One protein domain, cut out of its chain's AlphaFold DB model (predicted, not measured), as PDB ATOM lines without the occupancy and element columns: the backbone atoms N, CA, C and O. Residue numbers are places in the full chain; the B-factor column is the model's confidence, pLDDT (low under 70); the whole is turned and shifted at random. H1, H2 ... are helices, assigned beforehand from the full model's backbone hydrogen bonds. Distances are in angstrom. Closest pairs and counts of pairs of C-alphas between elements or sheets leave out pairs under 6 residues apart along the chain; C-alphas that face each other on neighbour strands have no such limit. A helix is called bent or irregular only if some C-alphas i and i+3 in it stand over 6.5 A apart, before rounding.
ATOM      1  N   GLY A 186     114.273 100.791 203.767       95.44
ATOM      2  CA  GLY A 186     113.354 100.023 204.614       95.44
ATOM      3  C   GLY A 186     112.019  99.655 203.954       95.44
ATOM      4  O   GLY A 186     111.241  98.895 204.524       95.44
ATOM      5  N   LYS A 187     111.744 100.190 202.760       96.31
ATOM      6  CA  LYS A 187     110.460 100.113 202.049       96.31
ATOM      7  C   LYS A 187     110.455  98.948 201.073       96.31
ATOM      8  O   LYS A 187     111.510  98.576 200.554       96.31
ATOM      9  N   SER A 188     109.289  98.362 200.818       97.19
ATOM     10  CA  SER A 188     109.171  97.351 199.769       97.19
ATOM     11  C   SER A 188     109.235  97.980 198.379       97.19
ATOM     12  O   SER A 188     108.864  99.137 198.164       97.19
ATOM     13  N   PHE A 189     109.677  97.192 197.405       97.38
ATOM     14  CA  PHE A 189     109.714  97.613 196.010       97.38
ATOM     15  C   PHE A 189     108.315  97.965 195.475       97.38
ATOM     16  O   PHE A 189     108.184  98.921 194.714       97.38
ATOM     17  N   GLU A 190     107.260  97.244 195.878       96.94
ATOM     18  CA  GLU A 190     105.902  97.523 195.384       96.94
ATOM     19  C   GLU A 190     105.330  98.827 195.955       96.94
ATOM     20  O   GLU A 190     104.711  99.582 195.209       96.94
ATOM     21  N   GLU A 191     105.592  99.158 197.224       97.00
ATOM     22  CA  GLU A 191     105.227 100.472 197.776       97.00
ATOM     23  C   GLU A 191     105.919 101.607 197.006       97.00
ATOM     24  O   GLU A 191     105.278 102.591 196.638       97.00
ATOM     25  N   ILE A 192     107.206 101.445 196.672       96.69
ATOM     26  CA  ILE A 192     107.951 102.425 195.871       96.69
ATOM     27  C   ILE A 192     107.354 102.559 194.461       96.69
ATOM     28  O   ILE A 192     107.113 103.678 194.005       96.69
ATOM     29  N   LYS A 193     107.034 101.443 193.788       96.25
ATOM     30  CA  LYS A 193     106.343 101.461 192.486       96.25
ATOM     31  C   LYS A 193     104.910 101.988 192.580       96.25
ATOM     32  O   LYS A 193     104.399 102.489 191.579       96.25
ATOM     33  N   GLN A 194     104.251 101.916 193.736       96.81
ATOM     34  CA  GLN A 194     102.975 102.586 193.970       96.81
ATOM     35  C   GLN A 194     103.157 104.102 194.079       96.81
ATOM     36  O   GLN A 194     102.489 104.830 193.348       96.81
ATOM     37  N   TRP A 195     104.074 104.593 194.916       95.62
ATOM     38  CA  TRP A 195     104.300 106.035 195.053       95.62
ATOM     39  C   TRP A 195     104.814 106.676 193.761       95.62
ATOM     40  O   TRP A 195     104.404 107.785 193.435       95.62
ATOM     41  N   GLU A 196     105.624 105.975 192.964       93.12
ATOM     42  CA  GLU A 196     105.998 106.420 191.614       93.12
ATOM     43  C   GLU A 196     104.765 106.583 190.703       93.12
ATOM     44  O   GLU A 196     104.606 107.625 190.068       93.12
ATOM     45  N   ARG A 197     103.846 105.601 190.688       95.25
ATOM     46  CA  ARG A 197     102.567 105.673 189.946       95.25
ATOM     47  C   ARG A 197     101.647 106.797 190.439       95.25
ATOM     48  O   ARG A 197     100.849 107.308 189.660       95.25
ATOM     49  N   GLU A 198     101.751 107.174 191.710       95.38
ATOM     50  CA  GLU A 198     101.020 108.291 192.324       95.38
ATOM     51  C   GLU A 198     101.713 109.656 192.139       95.38
ATOM     52  O   GLU A 198     101.134 110.679 192.503       95.38
ATOM     53  N   GLY A 199     102.935 109.698 191.593       91.00
ATOM     54  CA  GLY A 199     103.726 110.926 191.459       91.00
ATOM     55  C   GLY A 199     104.328 111.446 192.772       91.00
ATOM     56  O   GLY A 199     104.574 112.644 192.881       91.00
ATOM     57  N   ARG A 200     104.544 110.559 193.754       91.75
ATOM     58  CA  ARG A 200     104.990 110.842 195.136       91.75
ATOM     59  C   ARG A 200     106.292 110.120 195.521       91.75
ATOM     60  O   ARG A 200     106.448 109.615 196.634       91.75
ATOM     61  N   LEU A 201     107.219 109.966 194.572       91.25
ATOM     62  CA  LEU A 201     108.425 109.143 194.750       91.25
ATOM     63  C   LEU A 201     109.363 109.658 195.865       91.25
ATOM     64  O   LEU A 201     110.142 108.884 196.418       91.25
ATOM     65  N   GLU A 202     109.254 110.926 196.268       87.25
ATOM     66  CA  GLU A 202     109.953 111.497 197.425       87.25
ATOM     67  C   GLU A 202     109.670 110.761 198.745       87.25
ATOM     68  O   GLU A 202     110.535 110.713 199.626       87.25
ATOM     69  N   VAL A 203     108.507 110.104 198.861       91.25
ATOM     70  CA  VAL A 203     108.147 109.261 200.013       91.25
ATOM     71  C   VAL A 203     109.188 108.155 200.248       91.25
ATOM     72  O   VAL A 203     109.430 107.796 201.403       91.25
ATOM     73  N   LYS A 204     109.910 107.698 199.207       93.12
ATOM     74  CA  LYS A 204     111.036 106.745 199.315       93.12
ATOM     75  C   LYS A 204     112.055 107.155 200.392       93.12
ATOM     76  O   LYS A 204     112.540 106.304 201.140       93.12
ATOM     77  N   TYR A 205     112.357 108.447 200.523       92.19
ATOM     78  CA  TYR A 205     113.406 108.940 201.425       92.19
ATOM     79  C   TYR A 205     112.903 109.314 202.829       92.19
ATOM     80  O   TYR A 205     113.712 109.546 203.729       92.19
ATOM     81  N   GLN A 206     111.585 109.339 203.054       88.44
ATOM     82  CA  GLN A 206     111.006 109.641 204.367       88.44
ATOM     83  C   GLN A 206     111.346 108.540 205.384       88.44
ATOM     84  O   GLN A 206     111.334 107.353 205.054       88.44
ATOM     85  N   ASN A 207     111.651 108.935 206.625       86.19
ATOM     86  CA  ASN A 207     112.040 108.033 207.719       86.19
ATOM     87  C   ASN A 207     113.214 107.091 207.356       86.19
ATOM     88  O   ASN A 207     113.192 105.909 207.687       86.19
ATOM     89  N   THR A 208     114.224 107.607 206.646       89.69
ATOM     90  CA  THR A 208     115.470 106.887 206.311       89.69
ATOM     91  C   THR A 208     116.686 107.545 206.965       89.69
ATOM     92  O   THR A 208     116.597 108.640 207.515       89.69
ATOM     93  N   ASN A 209     117.850 106.905 206.845       86.50
ATOM     94  CA  ASN A 209     119.149 107.488 207.189       86.50
ATOM     95  C   ASN A 209     119.616 108.605 206.222       86.50
ATOM     96  O   ASN A 209     120.686 109.166 206.430       86.50
ATOM     97  N   GLY A 210     118.877 108.903 205.143       90.62
ATOM     98  CA  GLY A 210     119.249 109.895 204.127       90.62
ATOM     99  C   GLY A 210     120.349 109.470 203.140       90.62
ATOM    100  O   GLY A 210     120.571 110.164 202.148       90.62
ATOM    101  N   ILE A 211     121.015 108.326 203.336       93.25
ATOM    102  CA  ILE A 211     122.182 107.911 202.535       93.25
ATOM    103  C   ILE A 211     121.786 107.579 201.087       93.25
ATOM    104  O   ILE A 211     122.490 107.973 200.160       93.25
ATOM    105  N   ALA A 212     120.630 106.945 200.860       95.19
ATOM    106  CA  ALA A 212     120.107 106.719 199.507       95.19
ATOM    107  C   ALA A 212     119.890 108.041 198.739       95.19
ATOM    108  O   ALA A 212     120.305 108.176 197.589       95.19
ATOM    109  N   ALA A 213     119.310 109.044 199.406       94.12
ATOM    110  CA  ALA A 213     119.092 110.375 198.841       94.12
ATOM    111  C   ALA A 213     120.422 111.087 198.529       94.12
ATOM    112  O   ALA A 213     120.576 111.692 197.466       94.12
ATOM    113  N   PHE A 214     121.401 110.959 199.428       93.56
ATOM    114  CA  PHE A 214     122.752 111.488 199.263       93.56
ATOM    115  C   PHE A 214     123.494 110.858 198.072       93.56
ATOM    116  O   PHE A 214     124.051 111.587 197.248       93.56
ATOM    117  N   VAL A 215     123.443 109.529 197.910       95.12
ATOM    118  CA  VAL A 215     124.006 108.833 196.735       95.12
ATOM    119  C   VAL A 215     123.322 109.299 195.447       95.12
ATOM    120  O   VAL A 215     124.009 109.587 194.462       95.12
ATOM    121  N   GLY A 216     121.992 109.431 195.454       94.69
ATOM    122  CA  GLY A 216     121.223 109.924 194.311       94.69
ATOM    123  C   GLY A 216     121.595 111.352 193.891       94.69
ATOM    124  O   GLY A 216     121.661 111.623 192.694       94.69
ATOM    125  N   MET A 217     121.901 112.241 194.845       94.06
ATOM    126  CA  MET A 217     122.384 113.602 194.561       94.06
ATOM    127  C   MET A 217     123.828 113.614 194.048       94.06
ATOM    128  O   MET A 217     124.132 114.193 193.003       94.06
ATOM    129  N   CYS A 218     124.738 112.951 194.768       94.81
ATOM    130  CA  CYS A 218     126.158 112.950 194.420       94.81
ATOM    131  C   CYS A 218     126.404 112.380 193.021       94.81
ATOM    132  O   CYS A 218     127.290 112.850 192.316       94.81
ATOM    133  N   SER A 219     125.588 111.412 192.597       95.81
ATOM    134  CA  SER A 219     125.658 110.777 191.276       95.81
ATOM    135  C   SER A 219     124.731 111.387 190.204       95.81
ATOM    136  O   SER A 219     124.683 110.896 189.068       95.81
ATOM    137  N   ASP A 220     124.020 112.479 190.516       93.81
ATOM    138  CA  ASP A 220     123.268 113.281 189.545       93.81
ATOM    139  C   ASP A 220     123.804 114.706 189.426       93.81
ATOM    140  O   ASP A 220     124.582 114.974 188.512       93.81
ATOM    141  N   GLU A 221     123.395 115.620 190.303       92.44
ATOM    142  CA  GLU A 221     123.700 117.045 190.178       92.44
ATOM    143  C   GLU A 221     125.193 117.326 190.344       92.44
ATOM    144  O   GLU A 221     125.799 117.999 189.507       92.44
ATOM    145  N   LEU A 222     125.802 116.773 191.391       94.38
ATOM    146  CA  LEU A 222     127.180 117.094 191.768       94.38
ATOM    147  C   LEU A 222     128.186 116.439 190.807       94.38
ATOM    148  O   LEU A 222     129.094 117.106 190.313       94.38
ATOM    149  N   PHE A 223     127.969 115.173 190.436       96.06
ATOM    150  CA  PHE A 223     128.773 114.479 189.422       96.06
ATOM    151  C   PHE A 223     128.697 115.148 188.039       96.06
ATOM    152  O   PHE A 223     129.733 115.323 187.394       96.06
ATOM    153  N   LYS A 224     127.512 115.598 187.595       94.94
ATOM    154  CA  LYS A 224     127.389 116.388 186.354       94.94
ATOM    155  C   LYS A 224     128.133 117.716 186.449       94.94
ATOM    156  O   LYS A 224     128.831 118.071 185.510       94.94
ATOM    157  N   SER A 225     128.023 118.417 187.576       94.94
ATOM    158  CA  SER A 225     128.726 119.687 187.817       94.94
ATOM    159  C   SER A 225     130.247 119.511 187.770       94.94
ATOM    160  O   SER A 225     130.943 120.282 187.114       94.94
ATOM    161  N   SER A 226     130.761 118.441 188.385       95.62
ATOM    162  CA  SER A 226     132.185 118.091 188.382       95.62
ATOM    163  C   SER A 226     132.743 117.818 186.981       95.62
ATOM    164  O   SER A 226     133.877 118.200 186.692       95.62
ATOM    165  N   ALA A 227     131.944 117.248 186.073       94.88
ATOM    166  CA  ALA A 227     132.370 116.988 184.697       94.88
ATOM    167  C   ALA A 227     132.727 118.261 183.895       94.88
ATOM    168  O   ALA A 227     133.457 118.149 182.916       94.88
ATOM    169  N   TYR A 228     132.264 119.446 184.320       93.62
ATOM    170  CA  TYR A 228     132.504 120.742 183.660       93.62
ATOM    171  C   TYR A 228     133.632 121.577 184.307       93.62
ATOM    172  O   TYR A 228     133.788 122.760 184.000       93.62
ATOM    173  N   LEU A 229     134.434 120.984 185.206       91.94
ATOM    174  CA  LEU A 229     135.588 121.643 185.843       91.94
ATOM    175  C   LEU A 229     136.578 122.235 184.825       91.94
ATOM    176  O   LEU A 229     137.043 123.364 184.984       91.94
ATOM    177  N   THR A 230     136.895 121.477 183.771       90.75
ATOM    178  CA  THR A 230     137.881 121.878 182.753       90.75
ATOM    179  C   THR A 230     137.381 123.079 181.956       90.75
ATOM    180  O   THR A 230     138.112 124.046 181.740       90.75
ATOM    181  N   GLU A 231     136.116 123.032 181.550       87.75
ATOM    182  CA  GLU A 231     135.419 124.077 180.818       87.75
ATOM    183  C   GLU A 231     135.378 125.360 181.645       87.75
ATOM    184  O   GLU A 231     135.877 126.384 181.187       87.75
ATOM    185  N   ALA A 232     134.867 125.301 182.877       87.62
ATOM    186  CA  ALA A 232     134.714 126.475 183.733       87.62
ATOM    187  C   ALA A 232     136.054 127.157 184.073       87.62
ATOM    188  O   ALA A 232     136.140 128.384 184.063       87.62
ATOM    189  N   TYR A 233     137.113 126.389 184.363       86.00
ATOM    190  CA  TYR A 233     138.375 126.965 184.852       86.00
ATOM    191  C   TYR A 233     139.352 127.363 183.735       86.00
ATOM    192  O   TYR A 233     140.190 128.245 183.944       86.00
ATOM    193  N   LEU A 234     139.240 126.782 182.532       86.62
ATOM    194  CA  LEU A 234     140.026 127.215 181.370       86.62
ATOM    195  C   LEU A 234     139.304 128.280 180.524       86.62
ATOM    196  O   LEU A 234     139.965 129.153 179.953       86.62
ATOM    197  N   GLN A 235     137.966 128.280 180.467       72.69
ATOM    198  CA  GLN A 235     137.190 129.304 179.757       72.69
ATOM    199  C   GLN A 235     136.987 130.540 180.645       72.69
ATOM    200  O   GLN A 235     135.956 130.726 181.283       72.69
ATOM    201  N   ARG A 236     137.978 131.439 180.629       62.34
ATOM    202  CA  ARG A 236     138.044 132.696 181.412       62.34
ATOM    203  C   ARG A 236     136.929 133.737 181.147       62.34
ATOM    204  O   ARG A 236     137.089 134.895 181.521       62.34
ATOM    205  N   THR A 237     135.830 133.374 180.490       61.28
ATOM    206  CA  THR A 237     134.734 134.283 180.118       61.28
ATOM    207  C   THR A 237     133.851 134.681 181.302       61.28
ATOM    208  O   THR A 237     133.464 135.844 181.389       61.28
ATOM    209  N   HIS A 238     133.566 133.758 182.229       65.31
ATOM    210  CA  HIS A 238     132.658 133.991 183.362       65.31
ATOM    211  C   HIS A 238     133.210 133.422 184.683       65.31
ATOM    212  O   HIS A 238     132.661 132.459 185.209       65.31
ATOM    213  N   PRO A 239     134.266 134.022 185.270       66.62
ATOM    214  CA  PRO A 239     134.938 133.489 186.463       66.62
ATOM    215  C   PRO A 239     134.080 133.443 187.744       66.62
ATOM    216  O   PRO A 239     134.543 132.913 188.747       66.62
ATOM    217  N   SER A 240     132.858 133.991 187.739       74.62
ATOM    218  CA  SER A 240     131.880 133.850 188.830       74.62
ATOM    219  C   SER A 240     130.839 132.741 188.608       74.62
ATOM    220  O   SER A 240     130.177 132.357 189.571       74.62
ATOM    221  N   ARG A 241     130.696 132.178 187.394       82.06
ATOM    222  CA  ARG A 241     129.761 131.071 187.107       82.06
ATOM    223  C   ARG A 241     130.410 129.746 187.548       82.06
ATOM    224  O   ARG A 241     131.489 129.426 187.052       82.06
ATOM    225  N   PRO A 242     129.826 128.981 188.489       88.81
ATOM    226  CA  PRO A 242     130.404 127.711 188.929       88.81
ATOM    227  C   PRO A 242     130.213 126.618 187.861       88.81
ATOM    228  O   PRO A 242     129.288 126.732 187.052       88.81
ATOM    229  N   PRO A 243     131.021 125.539 187.858       93.25
ATOM    230  CA  PRO A 243     130.858 124.386 186.960       93.25
ATOM    231  C   PRO A 243     129.420 123.840 186.875       93.25
ATOM    232  O   PRO A 243     128.944 123.533 185.782       93.25
ATOM    233  N   PHE A 244     128.680 123.830 187.991       92.62
ATOM    234  CA  PHE A 244     127.237 123.560 188.047       92.62
ATOM    235  C   PHE A 244     126.422 124.382 187.030       92.62
ATOM    236  O   PHE A 244     125.602 123.836 186.290       92.62
ATOM    237  N   GLY A 245     126.691 125.688 186.940       88.75
ATOM    238  CA  GLY A 245     126.017 126.591 186.011       88.75
ATOM    239  C   GLY A 245     126.305 126.265 184.546       88.75
ATOM    240  O   GLY A 245     125.485 126.556 183.682       88.75
ATOM    241  N   TYR A 246     127.441 125.638 184.228       89.19
ATOM    242  CA  TYR A 246     127.709 125.115 182.883       89.19
ATOM    243  C   TYR A 246     126.984 123.780 182.648       89.19
ATOM    244  O   TYR A 246     126.345 123.611 181.612       89.19
ATOM    245  N   ALA A 247     127.017 122.868 183.625       91.56
ATOM    246  CA  ALA A 247     126.417 121.535 183.528       91.56
ATOM    247  C   ALA A 247     124.884 121.534 183.383       91.56
ATOM    248  O   ALA A 247     124.321 120.622 182.772       91.56
ATOM    249  N   PHE A 248     124.213 122.552 183.928       88.94
ATOM    250  CA  PHE A 248     122.757 122.725 183.862       88.94
ATOM    251  C   PHE A 248     122.312 123.935 183.030       88.94
ATOM    252  O   PHE A 248     121.139 124.281 183.072       88.94
ATOM    253  N   ASP A 249     123.235 124.563 182.292       86.50
ATOM    254  CA  ASP A 249     123.057 125.846 181.597       86.50
ATOM    255  C   ASP A 249     122.165 126.834 182.372       86.50
ATOM    256  O   ASP A 249     120.997 127.037 182.052       86.50
ATOM    257  N   THR A 250     122.696 127.402 183.455       83.81
ATOM    258  CA  THR A 250     121.958 128.313 184.335       83.81
ATOM    259  C   THR A 250     122.847 129.438 184.870       83.81
ATOM    260  O   THR A 250     124.003 129.219 185.236       83.81
ATOM    261  N   ASP A 251     122.274 130.645 184.930       79.38
ATOM    262  CA  ASP A 251     122.857 131.850 185.544       79.38
ATOM    263  C   ASP A 251     122.332 132.113 186.975       79.38
ATOM    264  O   ASP A 251     122.689 133.123 187.594       79.38
ATOM    265  N   VAL A 252     121.476 131.231 187.517       81.06
ATOM    266  CA  VAL A 252     121.085 131.241 188.938       81.06
ATOM    267  C   VAL A 252     121.841 130.159 189.715       81.06
ATOM    268  O   VAL A 252     122.162 129.102 189.173       81.06
ATOM    269  N   GLY A 253     122.142 130.440 190.987       80.56
ATOM    270  CA  GLY A 253     122.862 129.516 191.870       80.56
ATOM    271  C   GLY A 253     122.095 128.219 192.153       80.56
ATOM    272  O   GLY A 253     120.891 128.132 191.912       80.56
ATOM    273  N   PHE A 254     122.808 127.230 192.697       85.69
ATOM    274  CA  PHE A 254     122.322 125.863 192.899       85.69
ATOM    275  C   PHE A 254     120.965 125.772 193.612       85.69
ATOM    276  O   PHE A 254     120.042 125.187 193.056       85.69
ATOM    277  N   PHE A 255     120.809 126.379 194.792       80.19
ATOM    278  CA  PHE A 255     119.566 126.288 195.568       80.19
ATOM    279  C   PHE A 255     118.358 126.983 194.886       80.19
ATOM    280  O   PHE A 255     117.329 126.332 194.722       80.19
ATOM    281  N   PRO A 256     118.463 128.227 194.363       78.94
ATOM    282  CA  PRO A 256     117.454 128.805 193.467       78.94
ATOM    283  C   PRO A 256     117.055 127.906 192.297       78.94
ATOM    284  O   PRO A 256     115.872 127.708 192.038       78.94
ATOM    285  N   TRP A 257     118.039 127.346 191.585       85.31
ATOM    286  CA  TRP A 257     117.772 126.438 190.470       85.31
ATOM    287  C   TRP A 257     117.026 125.189 190.942       85.31
ATOM    288  O   TRP A 257     116.054 124.791 190.309       85.31
ATOM    289  N   LEU A 258     117.447 124.605 192.068       82.88
ATOM    290  CA  LEU A 258     116.838 123.436 192.697       82.88
ATOM    291  C   LEU A 258     115.347 123.686 192.967       82.88
ATOM    292  O   LEU A 258     114.512 122.873 192.570       82.88
ATOM    293  N   GLU A 259     115.037 124.847 193.551       77.94
ATOM    294  CA  GLU A 259     113.695 125.360 193.869       77.94
ATOM    295  C   GLU A 259     112.858 125.749 192.631       77.94
ATOM    296  O   GLU A 259     111.642 125.914 192.740       77.94
ATOM    297  N   GLY A 260     113.473 125.824 191.445       75.75
ATOM    298  CA  GLY A 260     112.804 126.056 190.162       75.75
ATOM    299  C   GLY A 260     112.958 127.467 189.580       75.75
ATOM    300  O   GLY A 260     112.289 127.776 188.593       75.75
ATOM    301  N   GLU A 261     113.824 128.323 190.133       73.56
ATOM    302  CA  GLU A 261     114.178 129.604 189.504       73.56
ATOM    303  C   GLU A 261     114.915 129.413 188.160       73.56
ATOM    304  O   GLU A 261     115.499 128.368 187.863       73.56
ATOM    305  N   GLY A 262     114.944 130.486 187.360       61.84
ATOM    306  CA  GLY A 262     115.765 130.596 186.147       61.84
ATOM    307  C   GLY A 262     114.997 130.520 184.823       61.84
ATOM    308  O   GLY A 262     115.619 130.606 183.771       61.84
ATOM    309  N   GLY A 263     113.666 130.384 184.848       56.22
ATOM    310  CA  GLY A 263     112.845 130.231 183.634       56.22
ATOM    311  C   GLY A 263     112.339 131.521 182.991       56.22
ATOM    312  O   GLY A 263     111.951 131.514 181.821       56.22
ATOM    313  N   ASP A 264     112.335 132.627 183.732       49.56
ATOM    314  CA  ASP A 264     111.455 133.769 183.453       49.56
ATOM    315  C   ASP A 264     112.063 134.782 182.464       49.56
ATOM    316  O   ASP A 264     112.227 135.968 182.748       49.56
ATOM    317  N   GLY A 265     112.408 134.303 181.266       50.69
ATOM    318  CA  GLY A 265     112.773 135.149 180.123       50.69
ATOM    319  C   GLY A 265     114.266 135.451 179.953       50.69
ATOM    320  O   GLY A 265     114.618 136.362 179.201       50.69
ATOM    321  N   LYS A 266     115.157 134.689 180.600       48.06
ATOM    322  CA  LYS A 266     116.595 134.643 180.268       48.06
ATOM    323  C   LYS A 266     117.045 133.208 179.997       48.06
ATOM    324  O   LYS A 266     116.315 132.263 180.267       48.06
ATOM    325  N   LEU A 267     118.207 133.075 179.361       48.59
ATOM    326  CA  LEU A 267     118.711 131.812 178.828       48.59
ATOM    327  C   LEU A 267     119.035 130.825 179.966       48.59
ATOM    328  O   LEU A 267     119.851 131.146 180.826       48.59
ATOM    329  N   GLY A 268     118.419 129.640 179.951       57.78
ATOM    330  CA  GLY A 268     118.837 128.522 180.798       57.78
ATOM    331  C   GLY A 268     117.817 127.389 180.969       57.78
ATOM    332  O   GLY A 268     116.674 127.477 180.509       57.78
ATOM    333  N   ILE A 269     118.233 126.299 181.625       63.88
ATOM    334  CA  ILE A 269     117.406 125.106 181.868       63.88
ATOM    335  C   ILE A 269     116.885 125.093 183.310       63.88
ATOM    336  O   ILE A 269     117.577 124.687 184.241       63.88
ATOM    337  N   VAL A 270     115.613 125.455 183.482       72.81
ATOM    338  CA  VAL A 270     114.866 125.327 184.749       72.81
ATOM    339  C   VAL A 270     114.912 123.897 185.291       72.81
ATOM    340  O   VAL A 270     114.687 122.946 184.531       72.81
ATOM    341  N   ASN A 271     115.080 123.725 186.608       79.25
ATOM    342  CA  ASN A 271     114.823 122.430 187.226       79.25
ATOM    343  C   ASN A 271     113.324 122.082 187.165       79.25
ATOM    344  O   ASN A 271     112.511 122.563 187.948       79.25
ATOM    345  N   LYS A 272     112.956 121.196 186.238       74.81
ATOM    346  CA  LYS A 272     111.592 120.649 186.134       74.81
ATOM    347  C   LYS A 272     111.357 119.445 187.053       74.81
ATOM    348  O   LYS A 272     110.235 118.954 187.129       74.81
ATOM    349  N   ASP A 273     112.402 118.958 187.722       80.69
ATOM    350  CA  ASP A 273     112.363 117.764 188.560       80.69
ATOM    351  C   ASP A 273     112.267 118.139 190.046       80.69
ATOM    352  O   ASP A 273     113.266 118.409 190.721       80.69
ATOM    353  N   LYS A 274     111.032 118.148 190.561       77.31
ATOM    354  CA  LYS A 274     110.740 118.452 191.969       77.31
ATOM    355  C   LYS A 274     111.350 117.443 192.943       77.31
ATOM    356  O   LYS A 274     111.626 117.812 194.082       77.31
ATOM    357  N   LEU A 275     111.620 116.207 192.505       84.25
ATOM    358  CA  LEU A 275     112.223 115.185 193.364       84.25
ATOM    359  C   LEU A 275     113.628 115.589 193.818       84.25
ATOM    360  O   LEU A 275     114.075 115.116 194.859       84.25
ATOM    361  N   ARG A 276     114.310 116.492 193.096       87.81
ATOM    362  CA  ARG A 276     115.614 117.024 193.513       87.81
ATOM    363  C   ARG A 276     115.555 117.811 194.819       87.81
ATOM    364  O   ARG A 276     116.435 117.619 195.650       87.81
ATOM    365  N   VAL A 277     114.535 118.653 195.014       82.19
ATOM    366  CA  VAL A 277     114.370 119.470 196.234       82.19
ATOM    367  C   VAL A 277     114.194 118.559 197.449       82.19
ATOM    368  O   VAL A 277     114.932 118.653 198.428       82.19
ATOM    369  N   GLU A 278     113.265 117.609 197.344       81.50
ATOM    370  CA  GLU A 278     112.944 116.660 198.413       81.50
ATOM    371  C   GLU A 278     114.110 115.695 198.694       81.50
ATOM    372  O   GLU A 278     114.473 115.449 199.850       81.50
ATOM    373  N   ARG A 279     114.769 115.196 197.634       88.06
ATOM    374  CA  ARG A 279     115.997 114.394 197.738       88.06
ATOM    375  C   ARG A 279     117.111 115.182 198.417       88.06
ATOM    376  O   ARG A 279     117.789 114.622 199.271       88.06
ATOM    377  N   PHE A 280     117.296 116.459 198.084       85.81
ATOM    378  CA  PHE A 280     118.288 117.305 198.742       85.81
ATOM    379  C   PHE A 280     117.988 117.444 200.237       85.81
ATOM    380  O   PHE A 280     118.851 117.148 201.065       85.81
ATOM    381  N   GLY A 281     116.741 117.778 200.585       77.94
ATOM    382  CA  GLY A 281     116.295 117.872 201.973       77.94
ATOM    383  C   GLY A 281     116.594 116.604 202.778       77.94
ATOM    384  O   GLY A 281     117.075 116.701 203.904       77.94
ATOM    385  N   LYS A 282     116.388 115.407 202.209       84.25
ATOM    386  CA  LYS A 282     116.698 114.137 202.895       84.25
ATOM    387  C   LYS A 282     118.153 113.679 202.810       84.25
ATOM    388  O   LYS A 282     118.611 113.008 203.732       84.25
ATOM    389  N   ALA A 283     118.917 114.102 201.808       86.94
ATOM    390  CA  ALA A 283     120.361 113.882 201.767       86.94
ATOM    391  C   ALA A 283     121.091 114.591 202.921       86.94
ATOM    392  O   ALA A 283     122.051 114.039 203.458       86.94
ATOM    393  N   MET A 284     120.604 115.760 203.358       82.69
ATOM    394  CA  MET A 284     121.175 116.494 204.498       82.69
ATOM    395  C   MET A 284     120.974 115.807 205.857       82.69
ATOM    396  O   MET A 284     121.682 116.119 206.810       82.69
ATOM    397  N   SER A 285     120.079 114.819 205.970       76.56
ATOM    398  CA  SER A 285     120.072 113.918 207.134       76.56
ATOM    399  C   SER A 285     121.197 112.871 207.072       76.56
ATOM    400  O   SER A 285     121.689 112.456 208.121       76.56
ATOM    401  N   GLY A 286     121.644 112.487 205.869       75.94
ATOM    402  CA  GLY A 286     122.710 111.502 205.650       75.94
ATOM    403  C   GLY A 286     124.130 112.050 205.814       75.94
ATOM    404  O   GLY A 286     125.006 111.327 206.296       75.94
ATOM    405  N   THR A 287     124.359 113.330 205.501       76.75
ATOM    406  CA  THR A 287     125.651 114.021 205.719       76.75
ATOM    407  C   THR A 287     126.062 114.067 207.196       76.75
ATOM    408  O   THR A 287     127.252 114.072 207.504       76.75
ATOM    409  N   GLY A 288     125.101 113.954 208.123       69.56
ATOM    410  CA  GLY A 288     125.342 113.761 209.558       69.56
ATOM    411  C   GLY A 288     126.089 112.469 209.936       69.56
ATOM    412  O   GLY A 288     126.338 112.245 211.116       69.56
ATOM    413  N   SER A 289     126.453 111.625 208.961       71.25
ATOM    414  CA  SER A 289     127.328 110.455 209.145       71.25
ATOM    415  C   SER A 289     128.832 110.781 209.091       71.25
ATOM    416  O   SER A 289     129.642 109.887 209.314       71.25
ATOM    417  N   TRP A 290     129.231 112.021 208.772       74.88
ATOM    418  CA  TRP A 290     130.648 112.435 208.753       74.88
ATOM    419  C   TRP A 290     131.169 112.984 210.083       74.88
ATOM    420  O   TRP A 290     132.379 112.996 210.321       74.88
TER     421      TRP A 290
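Overview. This is residues 186 to 290 of the 916 residues of the protein "Sterigmatocystin 8-O-methyltransferase" of Termitomyces sp. J132 (UniProt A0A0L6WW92). The kinked helix H3 makes the spine of a flat, drawn-out domain, and H7 crosses the first part of H3 steeply. H1 and H2 make one end of the long axis, H2 packing on H7; H4 runs on past the last residues of H3 at the other end, with H5 folded back beside them, and H6 lies between H5 and H7. Residues 234 to 239 stick out at the H4 end, and a long loop, residues 260 to 274, leads from H6 to H7. The printed part has 105 residues with seven named helices, H1 to H7 in order, and no named strand: all helix. It is only just loose, close to compact, with a radius of gyration of the C-alphas of 15.8 A and spans of 49 by 35 by 18 A.

Along the chain. H1 is residues 189 to 197, 12.4 A long, and begins with C-alpha 189 at (109.714, 97.613, 196.010). H2 is residues 201 to 205, 8.3 A. H3, residues 211 to 226, is 20.1 A long, with a kink of 31 degrees near residue 218; it is irregular, but only just: C-alphas 219 and 222 are 6.52 A apart. H4 is residues 229 to 234, 8.4 A, ending at (140.026, 127.215, 181.370). H5 is residues 243 to 247, 6.3 A, and H6 is residues 254 to 259, 8.7 A. H7, residues 275 to 289, is 22.4 A long and ends with C-alpha 289 at (127.328, 110.455, 209.145).

Arrangement. H1 and H2 touch, the closest C-alphas being those of Trp 195 and Leu 201, 5.2 A apart. H2 touches H7, closest at Glu 202 and Leu 275, with C-alphas 5.9 A apart. H7 is the hub, touching three helices. H3 touches H7 with residues 211 to 217 alone; the closest C-alphas, of Phe 214 and Ala 283, are 4.2 A apart, and the two run opposite ways at a steep tilt of 69.8 degrees, only just short of about perpendicular. H3 touches H5 with residues 221 to 226 alone, the closest C-alphas, of Ser 225 and Phe 244, being 4.2 A apart. H3 and H4 meet only through their link. H4 touches H5, closest at the C-alphas of Ala 232 and Pro 243, 5.4 A apart. H6 and H7 only just touch, with 3 pairs of C-alphas within 8 A, the closest being those of Leu 258 and Val 277, 5.9 A apart. H1 and H3, for instance, are apart. Every O i to N i+4 pair is within hydrogen-bond range in H1, H4, H5 and H6, against 10 of 12 in H3, 7 of 11 in H7 and 0 of 1 in H2, where 2 of 2 O i to N i+3 pairs are within range.

Size, cuts and confidence. The two C-alphas farthest apart, those of Glu 190 and Arg 236, are 49.7 A apart. The printed part has no cut, and the link from H6 to H7, 15 residues, is long. Mean pLDDT of the printed part is 84.2; residues 236 to 239, 262 to 269 and 288 are under 70.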